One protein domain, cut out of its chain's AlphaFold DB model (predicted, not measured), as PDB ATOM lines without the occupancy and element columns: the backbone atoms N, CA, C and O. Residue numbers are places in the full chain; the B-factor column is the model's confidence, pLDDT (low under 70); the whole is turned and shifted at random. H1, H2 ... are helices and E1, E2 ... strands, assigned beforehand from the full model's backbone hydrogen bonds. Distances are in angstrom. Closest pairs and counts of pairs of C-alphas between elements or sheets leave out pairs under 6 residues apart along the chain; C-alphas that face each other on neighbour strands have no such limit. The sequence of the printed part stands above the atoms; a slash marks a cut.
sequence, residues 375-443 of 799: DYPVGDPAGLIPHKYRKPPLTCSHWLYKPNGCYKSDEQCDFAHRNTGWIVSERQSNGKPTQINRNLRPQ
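This is residues 375 to 443 of the 799 residues of an uncharacterized protein of Stemphylium lycopersici (UniProt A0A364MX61). This is a domain of little regular structure, mostly winding loops, with a small two-stranded hairpin, E1 and E2, at one side and one short helix, H1, toward one end of the longest axis. Residues 375 to 385 make the other end. The printed part has 69 residues, in the order H1, E1, E2; the class is mixed, with only 11 residues in named elements. It is compact, radius of gyration of the C-alphas 12.0 A, spanning 33 by 26 by 20 A.

E1, residues 422 to 424, and E2, residues 433 to 435, form an antiparallel hairpin at 139 degrees. N 423 and O 434 are within hydrogen-bond range at 2.9 A, as are N 434 and O 423 at 2.8 A. The closest C-alphas of E1 and H1, residues 397 to 401, are those of Ile 423 and Ser 397, 6.6 A apart. H1 and E2 are apart. In H1 the O i to N i+4 pair is within hydrogen-bond range.

E1 measures 7.2 A from C-alpha 422 at (-8.545, 3.348, -26.215), E2 6.6 A, ending at C-alpha 435 (-8.524, 7.157, -28.671), and H1 5.8 A.

The C-alphas farthest apart, of Pro 381 and Asn 439, are 34.7 A apart. The printed part has no cut. H1 to E1 is a long link. Residues 375, 377 to 383 and 429 have pLDDT under 70.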
ATOM      1  N   ASP A 375     -18.416 -16.591 -18.515       69.38
ATOM      2  CA  ASP A 375     -19.039 -15.487 -17.785       69.38
ATOM      3  C   ASP A 375     -17.989 -14.404 -17.498       69.38
ATOM      4  O   ASP A 375     -16.896 -14.705 -17.004       69.38
ATOM      5  N   TYR A 376     -18.298 -13.132 -17.768       72.06
ATOM      6  CA  TYR A 376     -17.424 -12.060 -17.293       72.06
ATOM      7  C   TYR A 376     -17.360 -12.109 -15.761       72.06
ATOM      8  O   TYR A 376     -18.416 -12.131 -15.121       72.06
ATOM      9  N   PRO A 377     -16.163 -12.052 -15.143       69.00
ATOM     10  CA  PRO A 377     -16.066 -11.916 -13.700       69.00
ATOM     11  C   PRO A 377     -16.729 -10.593 -13.310       69.00
ATOM     12  O   PRO A 377     -16.259  -9.511 -13.683       69.00
ATOM     13  N   VAL A 378     -17.865 -10.703 -12.618       61.62
ATOM     14  CA  VAL A 378     -18.685  -9.561 -12.209       61.62
ATOM     15  C   VAL A 378     -17.811  -8.614 -11.392       61.62
ATOM     16  O   VAL A 378     -17.114  -9.038 -10.469       61.62
ATOM     17  N   GLY A 379     -17.806  -7.342 -11.787       55.12
ATOM     18  CA  GLY A 379     -17.023  -6.309 -11.121       55.12
ATOM     19  C   GLY A 379     -17.535  -5.987  -9.715       55.12
ATOM     20  O   GLY A 379     -18.437  -6.637  -9.189       55.12
ATOM     21  N   ASP A 380     -16.952  -4.940  -9.134       53.53
ATOM     22  CA  ASP A 380     -17.363  -4.335  -7.862       53.53
ATOM     23  C   ASP A 380     -18.906  -4.266  -7.700       53.53
ATOM     24  O   ASP A 380     -19.588  -3.984  -8.695       53.53
ATOM     25  N   PRO A 381     -19.487  -4.488  -6.494       49.62
ATOM     26  CA  PRO A 381     -20.937  -4.647  -6.296       49.62
ATOM     27  C   PRO A 381     -21.845  -3.505  -6.785       49.62
ATOM     28  O   PRO A 381     -23.059  -3.682  -6.820       49.62
ATOM     29  N   ALA A 382     -21.284  -2.373  -7.216       56.69
ATOM     30  CA  ALA A 382     -21.959  -1.368  -8.039       56.69
ATOM     31  C   ALA A 382     -22.368  -1.856  -9.457       56.69
ATOM     32  O   ALA A 382     -22.894  -1.073 -10.243       56.69
ATOM     33  N   GLY A 383     -22.095  -3.115  -9.830       65.50
ATOM     34  CA  GLY A 383     -22.466  -3.697 -11.131       65.50
ATOM     35  C   GLY A 383     -21.628  -3.185 -12.310       65.50
ATOM     36  O   GLY A 383     -21.964  -3.406 -13.474       65.50
ATOM     37  N   LEU A 384     -20.528  -2.480 -12.032       78.75
ATOM     38  CA  LEU A 384     -19.713  -1.834 -13.054       78.75
ATOM     39  C   LEU A 384     -18.820  -2.848 -13.775       78.75
ATOM     40  O   LEU A 384     -17.832  -3.328 -13.223       78.75
ATOM     41  N   ILE A 385     -19.112  -3.095 -15.057       85.75
ATOM     42  CA  ILE A 385     -18.259  -3.901 -15.946       85.75
ATOM     43  C   ILE A 385     -16.817  -3.341 -15.914       85.75
ATOM     44  O   ILE A 385     -16.620  -2.164 -16.278       85.75
ATOM     45  N   PRO A 386     -15.806  -4.146 -15.513       91.62
ATOM     46  CA  PRO A 386     -14.412  -3.710 -15.445       91.62
ATOM     47  C   PRO A 386     -13.914  -3.164 -16.784       91.62
ATOM     48  O   PRO A 386     -14.313  -3.624 -17.857       91.62
ATOM     49  N   HIS A 387     -13.025  -2.170 -16.750       93.94
ATOM     50  CA  HIS A 387     -12.629  -1.412 -17.941       93.94
ATOM     51  C   HIS A 387     -12.016  -2.271 -19.069       93.94
ATOM     52  O   HIS A 387     -12.140  -1.904 -20.240       93.94
ATOM     53  N   LYS A 388     -11.426  -3.430 -18.747       95.75
ATOM     54  CA  LYS A 388     -10.924  -4.427 -19.711       95.75
ATOM     55  C   LYS A 388     -11.998  -5.239 -20.452       95.75
ATOM     56  O   LYS A 388     -11.681  -5.808 -21.494       95.75
ATOM     57  N   TYR A 389     -13.242  -5.256 -19.965       92.69
ATOM     58  CA  TYR A 389     -14.377  -5.989 -20.555       92.69
ATOM     59  C   TYR A 389     -15.450  -5.079 -21.182       92.69
ATOM     60  O   TYR A 389     -16.401  -5.563 -21.793       92.69
ATOM     61  N   ARG A 390     -15.302  -3.751 -21.074       92.19
ATOM     62  CA  ARG A 390     -16.192  -2.789 -21.747       92.19
ATOM     63  C   ARG A 390     -16.099  -2.910 -23.276       92.19
ATOM     64  O   ARG A 390     -15.145  -3.464 -23.818       92.19
ATOM     65  N   LYS A 391     -17.088  -2.360 -23.984       92.69
ATOM     66  CA  LYS A 391     -17.141  -2.305 -25.454       92.69
ATOM     67  C   LYS A 391     -17.087  -0.826 -25.893       92.69
ATOM     68  O   LYS A 391     -18.106  -0.153 -25.773       92.69
ATOM     69  N   PRO A 392     -15.942  -0.290 -26.369       92.69
ATOM     70  CA  PRO A 392     -14.628  -0.928 -26.506       92.69
ATOM     71  C   PRO A 392     -13.878  -1.073 -25.162       92.69
ATOM     72  O   PRO A 392     -14.107  -0.285 -24.242       92.69
ATOM     73  N   PRO A 393     -12.949  -2.042 -25.048       96.12
ATOM     74  CA  PRO A 393     -12.156  -2.238 -23.838       96.12
ATOM     75  C   PRO A 393     -11.046  -1.188 -23.738       96.12
ATOM     76  O   PRO A 393     -10.551  -0.695 -24.756       96.12
ATOM     77  N   LEU A 394     -10.624  -0.851 -22.520       97.12
ATOM     78  CA  LEU A 394      -9.634   0.202 -22.273       97.12
ATOM     79  C   LEU A 394      -8.252  -0.379 -21.932       97.12
ATOM     80  O   LEU A 394      -8.126  -1.286 -21.110       97.12
ATOM     81  N   THR A 395      -7.220   0.180 -22.563       97.88
ATOM     82  CA  THR A 395      -5.801  -0.160 -22.377       97.88
ATOM     83  C   THR A 395      -5.301   0.361 -21.031       97.88
ATOM     84  O   THR A 395      -5.575   1.505 -20.667       97.88
ATOM     85  N   CYS A 396      -4.515  -0.439 -20.310       97.75
ATOM     86  CA  CYS A 396      -3.864  -0.006 -19.074       97.75
ATOM     87  C   CYS A 396      -2.780   1.051 -19.359       97.75
ATOM     88  O   CYS A 396      -1.796   0.781 -20.054       97.75
ATOM     89  N   SER A 397      -2.933   2.257 -18.797       97.25
ATOM     90  CA  SER A 397      -1.984   3.365 -18.998       97.25
ATOM     91  C   SER A 397      -0.596   3.056 -18.446       97.25
ATOM     92  O   SER A 397       0.410   3.417 -19.053       97.25
ATOM     93  N   HIS A 398      -0.530   2.341 -17.323       97.06
ATOM     94  CA  HIS A 398       0.724   1.941 -16.698       97.06
ATOM     95  C   HIS A 398       1.452   0.882 -17.533       97.06
ATOM     96  O   HIS A 398       2.645   1.028 -17.778       97.06
ATOM     97  N   TRP A 399       0.732  -0.115 -18.056       97.81
ATOM     98  CA  TRP A 399       1.289  -1.102 -18.987       97.81
ATOM     99  C   TRP A 399       1.857  -0.439 -20.252       97.81
ATOM    100  O   TRP A 399       2.970  -0.755 -20.663       97.81
ATOM    101  N   LEU A 400       1.129   0.518 -20.841       97.56
ATOM    102  CA  LEU A 400       1.536   1.168 -22.090       97.56
ATOM    103  C   LEU A 400       2.680   2.187 -21.909       97.56
ATOM    104  O   LEU A 400       3.576   2.257 -22.754       97.56
ATOM    105  N   TYR A 401       2.653   2.994 -20.841       96.56
ATOM    106  CA  TYR A 401       3.498   4.190 -20.718       96.56
ATOM    107  C   TYR A 401       4.544   4.180 -19.595       96.56
ATOM    108  O   TYR A 401       5.414   5.046 -19.629       96.56
ATOM    109  N   LYS A 402       4.521   3.258 -18.622       96.44
ATOM    110  CA  LYS A 402       5.604   3.173 -17.622       96.44
ATOM    111  C   LYS A 402       6.724   2.251 -18.138       96.44
ATOM    112  O   LYS A 402       6.406   1.187 -18.671       96.44
ATOM    113  N   PRO A 403       8.020   2.586 -17.957       95.75
ATOM    114  CA  PRO A 403       9.133   1.720 -18.372       95.75
ATOM    115  C   PRO A 403       9.067   0.311 -17.767       95.75
ATOM    116  O   PRO A 403       9.319  -0.672 -18.455       95.75
ATOM    117  N   ASN A 404       8.638   0.219 -16.504       95.50
ATOM    118  CA  ASN A 404       8.466  -1.035 -15.764       95.50
ATOM    119  C   ASN A 404       7.132  -1.748 -16.079       95.50
ATOM    120  O   ASN A 404       6.838  -2.785 -15.492       95.50
ATOM    121  N   GLY A 405       6.292  -1.186 -16.955       96.38
ATOM    122  CA  GLY A 405       4.926  -1.644 -17.195       96.38
ATOM    123  C   GLY A 405       3.978  -1.410 -16.009       96.38
ATOM    124  O   GLY A 405       4.091  -0.439 -15.256       96.38
ATOM    125  N   CYS A 406       3.000  -2.304 -15.867       97.06
ATOM    126  CA  CYS A 406       2.029  -2.312 -14.774       97.06
ATOM    127  C   CYS A 406       2.471  -3.283 -13.669       97.06
ATOM    128  O   CYS A 406       2.932  -4.379 -13.971       97.06
ATOM    129  N   TYR A 407       2.289  -2.900 -12.400       96.44
ATOM    130  CA  TYR A 407       2.661  -3.725 -11.240       96.44
ATOM    131  C   TYR A 407       1.621  -4.800 -10.864       96.44
ATOM    132  O   TYR A 407       1.933  -5.697 -10.088       96.44
ATOM    133  N   LYS A 408       0.395  -4.719 -11.400       96.56
ATOM    134  CA  LYS A 408      -0.622  -5.785 -11.319       96.56
ATOM    135  C   LYS A 408      -0.383  -6.816 -12.438       96.56
ATOM    136  O   LYS A 408       0.188  -6.459 -13.467       96.56
ATOM    137  N   SER A 409      -0.881  -8.050 -12.315       95.69
ATOM    138  CA  SER A 409      -1.033  -8.947 -13.483       95.69
ATOM    139  C   SER A 409      -2.178  -8.480 -14.407       95.69
ATOM    140  O   SER A 409      -2.987  -7.647 -14.000       95.69
ATOM    141  N   ASP A 410      -2.288  -9.001 -15.639       94.69
ATOM    142  CA  ASP A 410      -3.438  -8.702 -16.530       94.69
ATOM    143  C   ASP A 410      -4.767  -9.233 -15.951       94.69
ATOM    144  O   ASP A 410      -5.830  -8.642 -16.131       94.69
ATOM    145  N   GLU A 411      -4.706 -10.308 -15.161       90.88
ATOM    146  CA  GLU A 411      -5.836 -10.847 -14.395       90.88
ATOM    147  C   GLU A 411      -6.283  -9.875 -13.291       90.88
ATOM    148  O   GLU A 411      -7.472  -9.585 -13.171       90.88
ATOM    149  N   GLN A 412      -5.333  -9.308 -12.536       94.00
ATOM    150  CA  GLN A 412      -5.593  -8.385 -11.422       94.00
ATOM    151  C   GLN A 412      -5.847  -6.932 -11.857       94.00
ATOM    152  O   GLN A 412      -6.375  -6.137 -11.072       94.00
ATOM    153  N   CYS A 413      -5.429  -6.537 -13.064       95.44
ATOM    154  CA  CYS A 413      -5.630  -5.183 -13.569       95.44
ATOM    155  C   CYS A 413      -7.054  -4.984 -14.085       95.44
ATOM    156  O   CYS A 413      -7.598  -5.816 -14.801       95.44
ATOM    157  N   ASP A 414      -7.649  -3.843 -13.766       95.56
ATOM    158  CA  ASP A 414      -9.006  -3.473 -14.178       95.56
ATOM    159  C   ASP A 414      -9.060  -3.057 -15.663       95.56
ATOM    160  O   ASP A 414     -10.132  -2.989 -16.264       95.56
ATOM    161  N   PHE A 415      -7.886  -2.810 -16.256       96.75
ATOM    162  CA  PHE A 415      -7.636  -2.371 -17.628       96.75
ATOM    163  C   PHE A 415      -6.784  -3.406 -18.374       96.75
ATOM    164  O   PHE A 415      -5.928  -4.050 -17.779       96.75
ATOM    165  N   ALA A 416      -6.974  -3.540 -19.686       97.25
ATOM    166  CA  ALA A 416      -6.336  -4.600 -20.462       97.25
ATOM    167  C   ALA A 416      -4.838  -4.327 -20.704       97.25
ATOM    168  O   ALA A 416      -4.462  -3.233 -21.138       97.25
ATOM    169  N   HIS A 417      -3.984  -5.336 -20.523       97.81
ATOM    170  CA  HIS A 417      -2.553  -5.304 -20.867       97.81
ATOM    171  C   HIS A 417      -2.309  -5.610 -22.357       97.81
ATOM    172  O   HIS A 417      -1.451  -6.403 -22.739       97.81
ATOM    173  N   ARG A 418      -3.098  -4.959 -23.220       97.06
ATOM    174  CA  ARG A 418      -2.963  -4.953 -24.682       97.06
ATOM    175  C   ARG A 418      -3.496  -3.636 -25.235       97.06
ATOM    176  O   ARG A 418      -4.460  -3.096 -24.698       97.06
ATOM    177  N   ASN A 419      -2.911  -3.130 -26.319       97.62
ATOM    178  CA  ASN A 419      -3.367  -1.885 -26.939       97.62
ATOM    179  C   ASN A 419      -4.696  -2.098 -27.684       97.62
ATOM    180  O   ASN A 419      -4.746  -2.711 -28.749       97.62
ATOM    181  N   THR A 420      -5.782  -1.575 -27.121       97.44
ATOM    182  CA  THR A 420      -7.144  -1.672 -27.671       97.44
ATOM    183  C   THR A 420      -7.472  -0.557 -28.676       97.44
ATOM    184  O   THR A 420      -8.468  -0.623 -29.408       97.44
ATOM    185  N   GLY A 421      -6.635   0.483 -28.728       97.56
ATOM    186  CA  GLY A 421      -6.932   1.763 -29.369       97.56
ATOM    187  C   GLY A 421      -7.647   2.774 -28.462       97.56
ATOM    188  O   GLY A 421      -7.991   3.847 -28.945       97.56
ATOM    189  N   TRP A 422      -7.863   2.469 -27.177       97.62
ATOM    190  CA  TRP A 422      -8.545   3.348 -26.215       97.62
ATOM    191  C   TRP A 422      -7.862   3.346 -24.844       97.62
ATOM    192  O   TRP A 422      -7.399   2.301 -24.389       97.62
ATOM    193  N   ILE A 423      -7.830   4.494 -24.165       97.19
ATOM    194  CA  ILE A 423      -7.218   4.687 -22.837       97.19
ATOM    195  C   ILE A 423      -8.032   5.692 -22.006       97.19
ATOM    196  O   ILE A 423      -8.721   6.536 -22.575       97.19
ATOM    197  N   VAL A 424      -7.949   5.650 -20.673       95.50
ATOM    198  CA  VAL A 424      -8.474   6.739 -19.822       95.50
ATOM    199  C   VAL A 424      -7.454   7.877 -19.781       95.50
ATOM    200  O   VAL A 424      -6.265   7.639 -19.569       95.50
ATOM    201  N   SER A 425      -7.906   9.116 -19.987       89.00
ATOM    202  CA  SER A 425      -7.034  10.290 -19.907       89.00
ATOM    203  C   SER A 425      -6.828  10.719 -18.454       89.00
ATOM    204  O   SER A 425      -7.675  11.382 -17.868       89.00
ATOM    205  N   GLU A 426      -5.668  10.381 -17.891       85.12
ATOM    206  CA  GLU A 426      -5.241  10.713 -16.516       85.12
ATOM    207  C   GLU A 426      -5.218  12.232 -16.225       85.12
ATOM    208  O   GLU A 426      -5.228  12.650 -15.073       85.12
ATOM    209  N   ARG A 427      -5.241  13.079 -17.269       76.81
ATOM    210  CA  ARG A 427      -5.341  14.548 -17.165       76.81
ATOM    211  C   ARG A 427      -6.770  15.099 -17.265       76.81
ATOM    212  O   ARG A 427      -6.946  16.310 -17.192       76.81
ATOM    213  N   GLN A 428      -7.780  14.255 -17.478       77.94
ATOM    214  CA  GLN A 428      -9.184  14.667 -17.531       77.94
ATOM    215  C   GLN A 428      -9.947  14.034 -16.367       77.94
ATOM    216  O   GLN A 428     -10.266  12.846 -16.395       77.94
ATOM    217  N   SER A 429     -10.318  14.864 -15.389       61.28
ATOM    218  CA  SER A 429     -11.151  14.516 -14.223       61.28
ATOM    219  C   SER A 429     -12.425  13.735 -14.565       61.28
ATOM    220  O   SER A 429     -12.954  13.003 -13.740       61.28
ATOM    221  N   ASN A 430     -12.913  13.876 -15.798       73.94
ATOM    222  CA  ASN A 430     -14.207  13.370 -16.243       73.94
ATOM    223  C   ASN A 430     -14.133  11.926 -16.787       73.94
ATOM    224  O   ASN A 430     -15.095  11.462 -17.398       73.94
ATOM    225  N   GLY A 431     -12.988  11.238 -16.655       80.56
ATOM    226  CA  GLY A 431     -12.828   9.802 -16.940       80.56
ATOM    227  C   GLY A 431     -13.046   9.361 -18.396       80.56
ATOM    228  O   GLY A 431     -13.127   8.162 -18.670       80.56
ATOM    229  N   LYS A 432     -13.171  10.300 -19.344       89.94
ATOM    230  CA  LYS A 432     -13.583  10.002 -20.724       89.94
ATOM    231  C   LYS A 432     -12.523   9.175 -21.478       89.94
ATOM    232  O   LYS A 432     -11.347   9.557 -21.488       89.94
ATOM    233  N   PRO A 433     -12.917   8.076 -22.157       94.25
ATOM    234  CA  PRO A 433     -12.025   7.338 -23.042       94.25
ATOM    235  C   PRO A 433     -11.469   8.231 -24.154       94.25
ATOM    236  O   PRO A 433     -12.213   8.891 -24.874       94.25
ATOM    237  N   THR A 434     -10.150   8.223 -24.306       96.00
ATOM    238  CA  THR A 434      -9.424   8.891 -25.388       96.00
ATOM    239  C   THR A 434      -8.890   7.834 -26.346       96.00
ATOM    240  O   THR A 434      -8.371   6.800 -25.916       96.00
ATOM    241  N   GLN A 435      -9.025   8.072 -27.649       96.75
ATOM    242  CA  GLN A 435      -8.524   7.157 -28.671       96.75
ATOM    243  C   GLN A 435      -6.995   7.274 -28.792       96.75
ATOM    244  O   GLN A 435      -6.443   8.373 -28.778       96.75
ATOM    245  N   ILE A 436      -6.308   6.140 -28.923       97.25
ATOM    246  CA  ILE A 436      -4.854   6.051 -29.114       97.25
ATOM    247  C   ILE A 436      -4.513   5.233 -30.360       97.25
ATOM    248  O   ILE A 436      -5.287   4.392 -30.818       97.25
ATOM    249  N   ASN A 437      -3.323   5.465 -30.914       96.88
ATOM    250  CA  ASN A 437      -2.829   4.694 -32.049       96.88
ATOM    251  C   ASN A 437      -2.605   3.224 -31.632       96.88
ATOM    252  O   ASN A 437      -1.781   2.936 -30.761       96.88
ATOM    253  N   ARG A 438      -3.324   2.296 -32.281       97.19
ATOM    254  CA  ARG A 438      -3.259   0.840 -32.032       97.19
ATOM    255  C   ARG A 438      -1.870   0.226 -32.241       97.19
ATOM    256  O   ARG A 438      -1.592  -0.830 -31.688       97.19
ATOM    257  N   ASN A 439      -0.988   0.898 -32.981       96.50
ATOM    258  CA  ASN A 439       0.373   0.431 -33.253       96.50
ATOM    259  C   ASN A 439       1.382   0.820 -32.150       96.50
ATOM    260  O   ASN A 439       2.568   0.511 -32.264       96.50
ATOM    261  N   LEU A 440       0.951   1.507 -31.081       96.38
ATOM    262  CA  LEU A 440       1.810   1.787 -29.927       96.38
ATOM    263  C   LEU A 440       2.075   0.504 -29.127       96.38
ATOM    264  O   LEU A 440       1.155  -0.073 -28.546       96.38
ATOM    265  N   ARG A 441       3.348   0.105 -29.069       96.62
ATOM    266  CA  ARG A 441       3.882  -0.913 -28.150       96.62
ATOM    267  C   ARG A 441       4.221  -0.302 -26.781       96.62
ATOM    268  O   ARG A 441       4.616   0.875 -26.754       96.62
ATOM    269  N   PRO A 442       4.119  -1.073 -25.680       97.12
ATOM    270  CA  PRO A 442       4.466  -0.617 -24.335       97.12
ATOM    271  C   PRO A 442       5.937  -0.192 -24.232       97.12
ATOM    272  O   PRO A 442       6.787  -0.638 -25.006       97.12
ATOM    273  N   GLN A 443       6.264   0.690 -23.281       95.50
ATOM    274  CA  GLN A 443       7.650   1.158 -23.109       95.50
ATOM    275  C   GLN A 443       8.622   0.044 -22.686       95.50
ATOM    276  O   GLN A 443       9.773   0.062 -23.117       95.50
TER     277      GLN A 443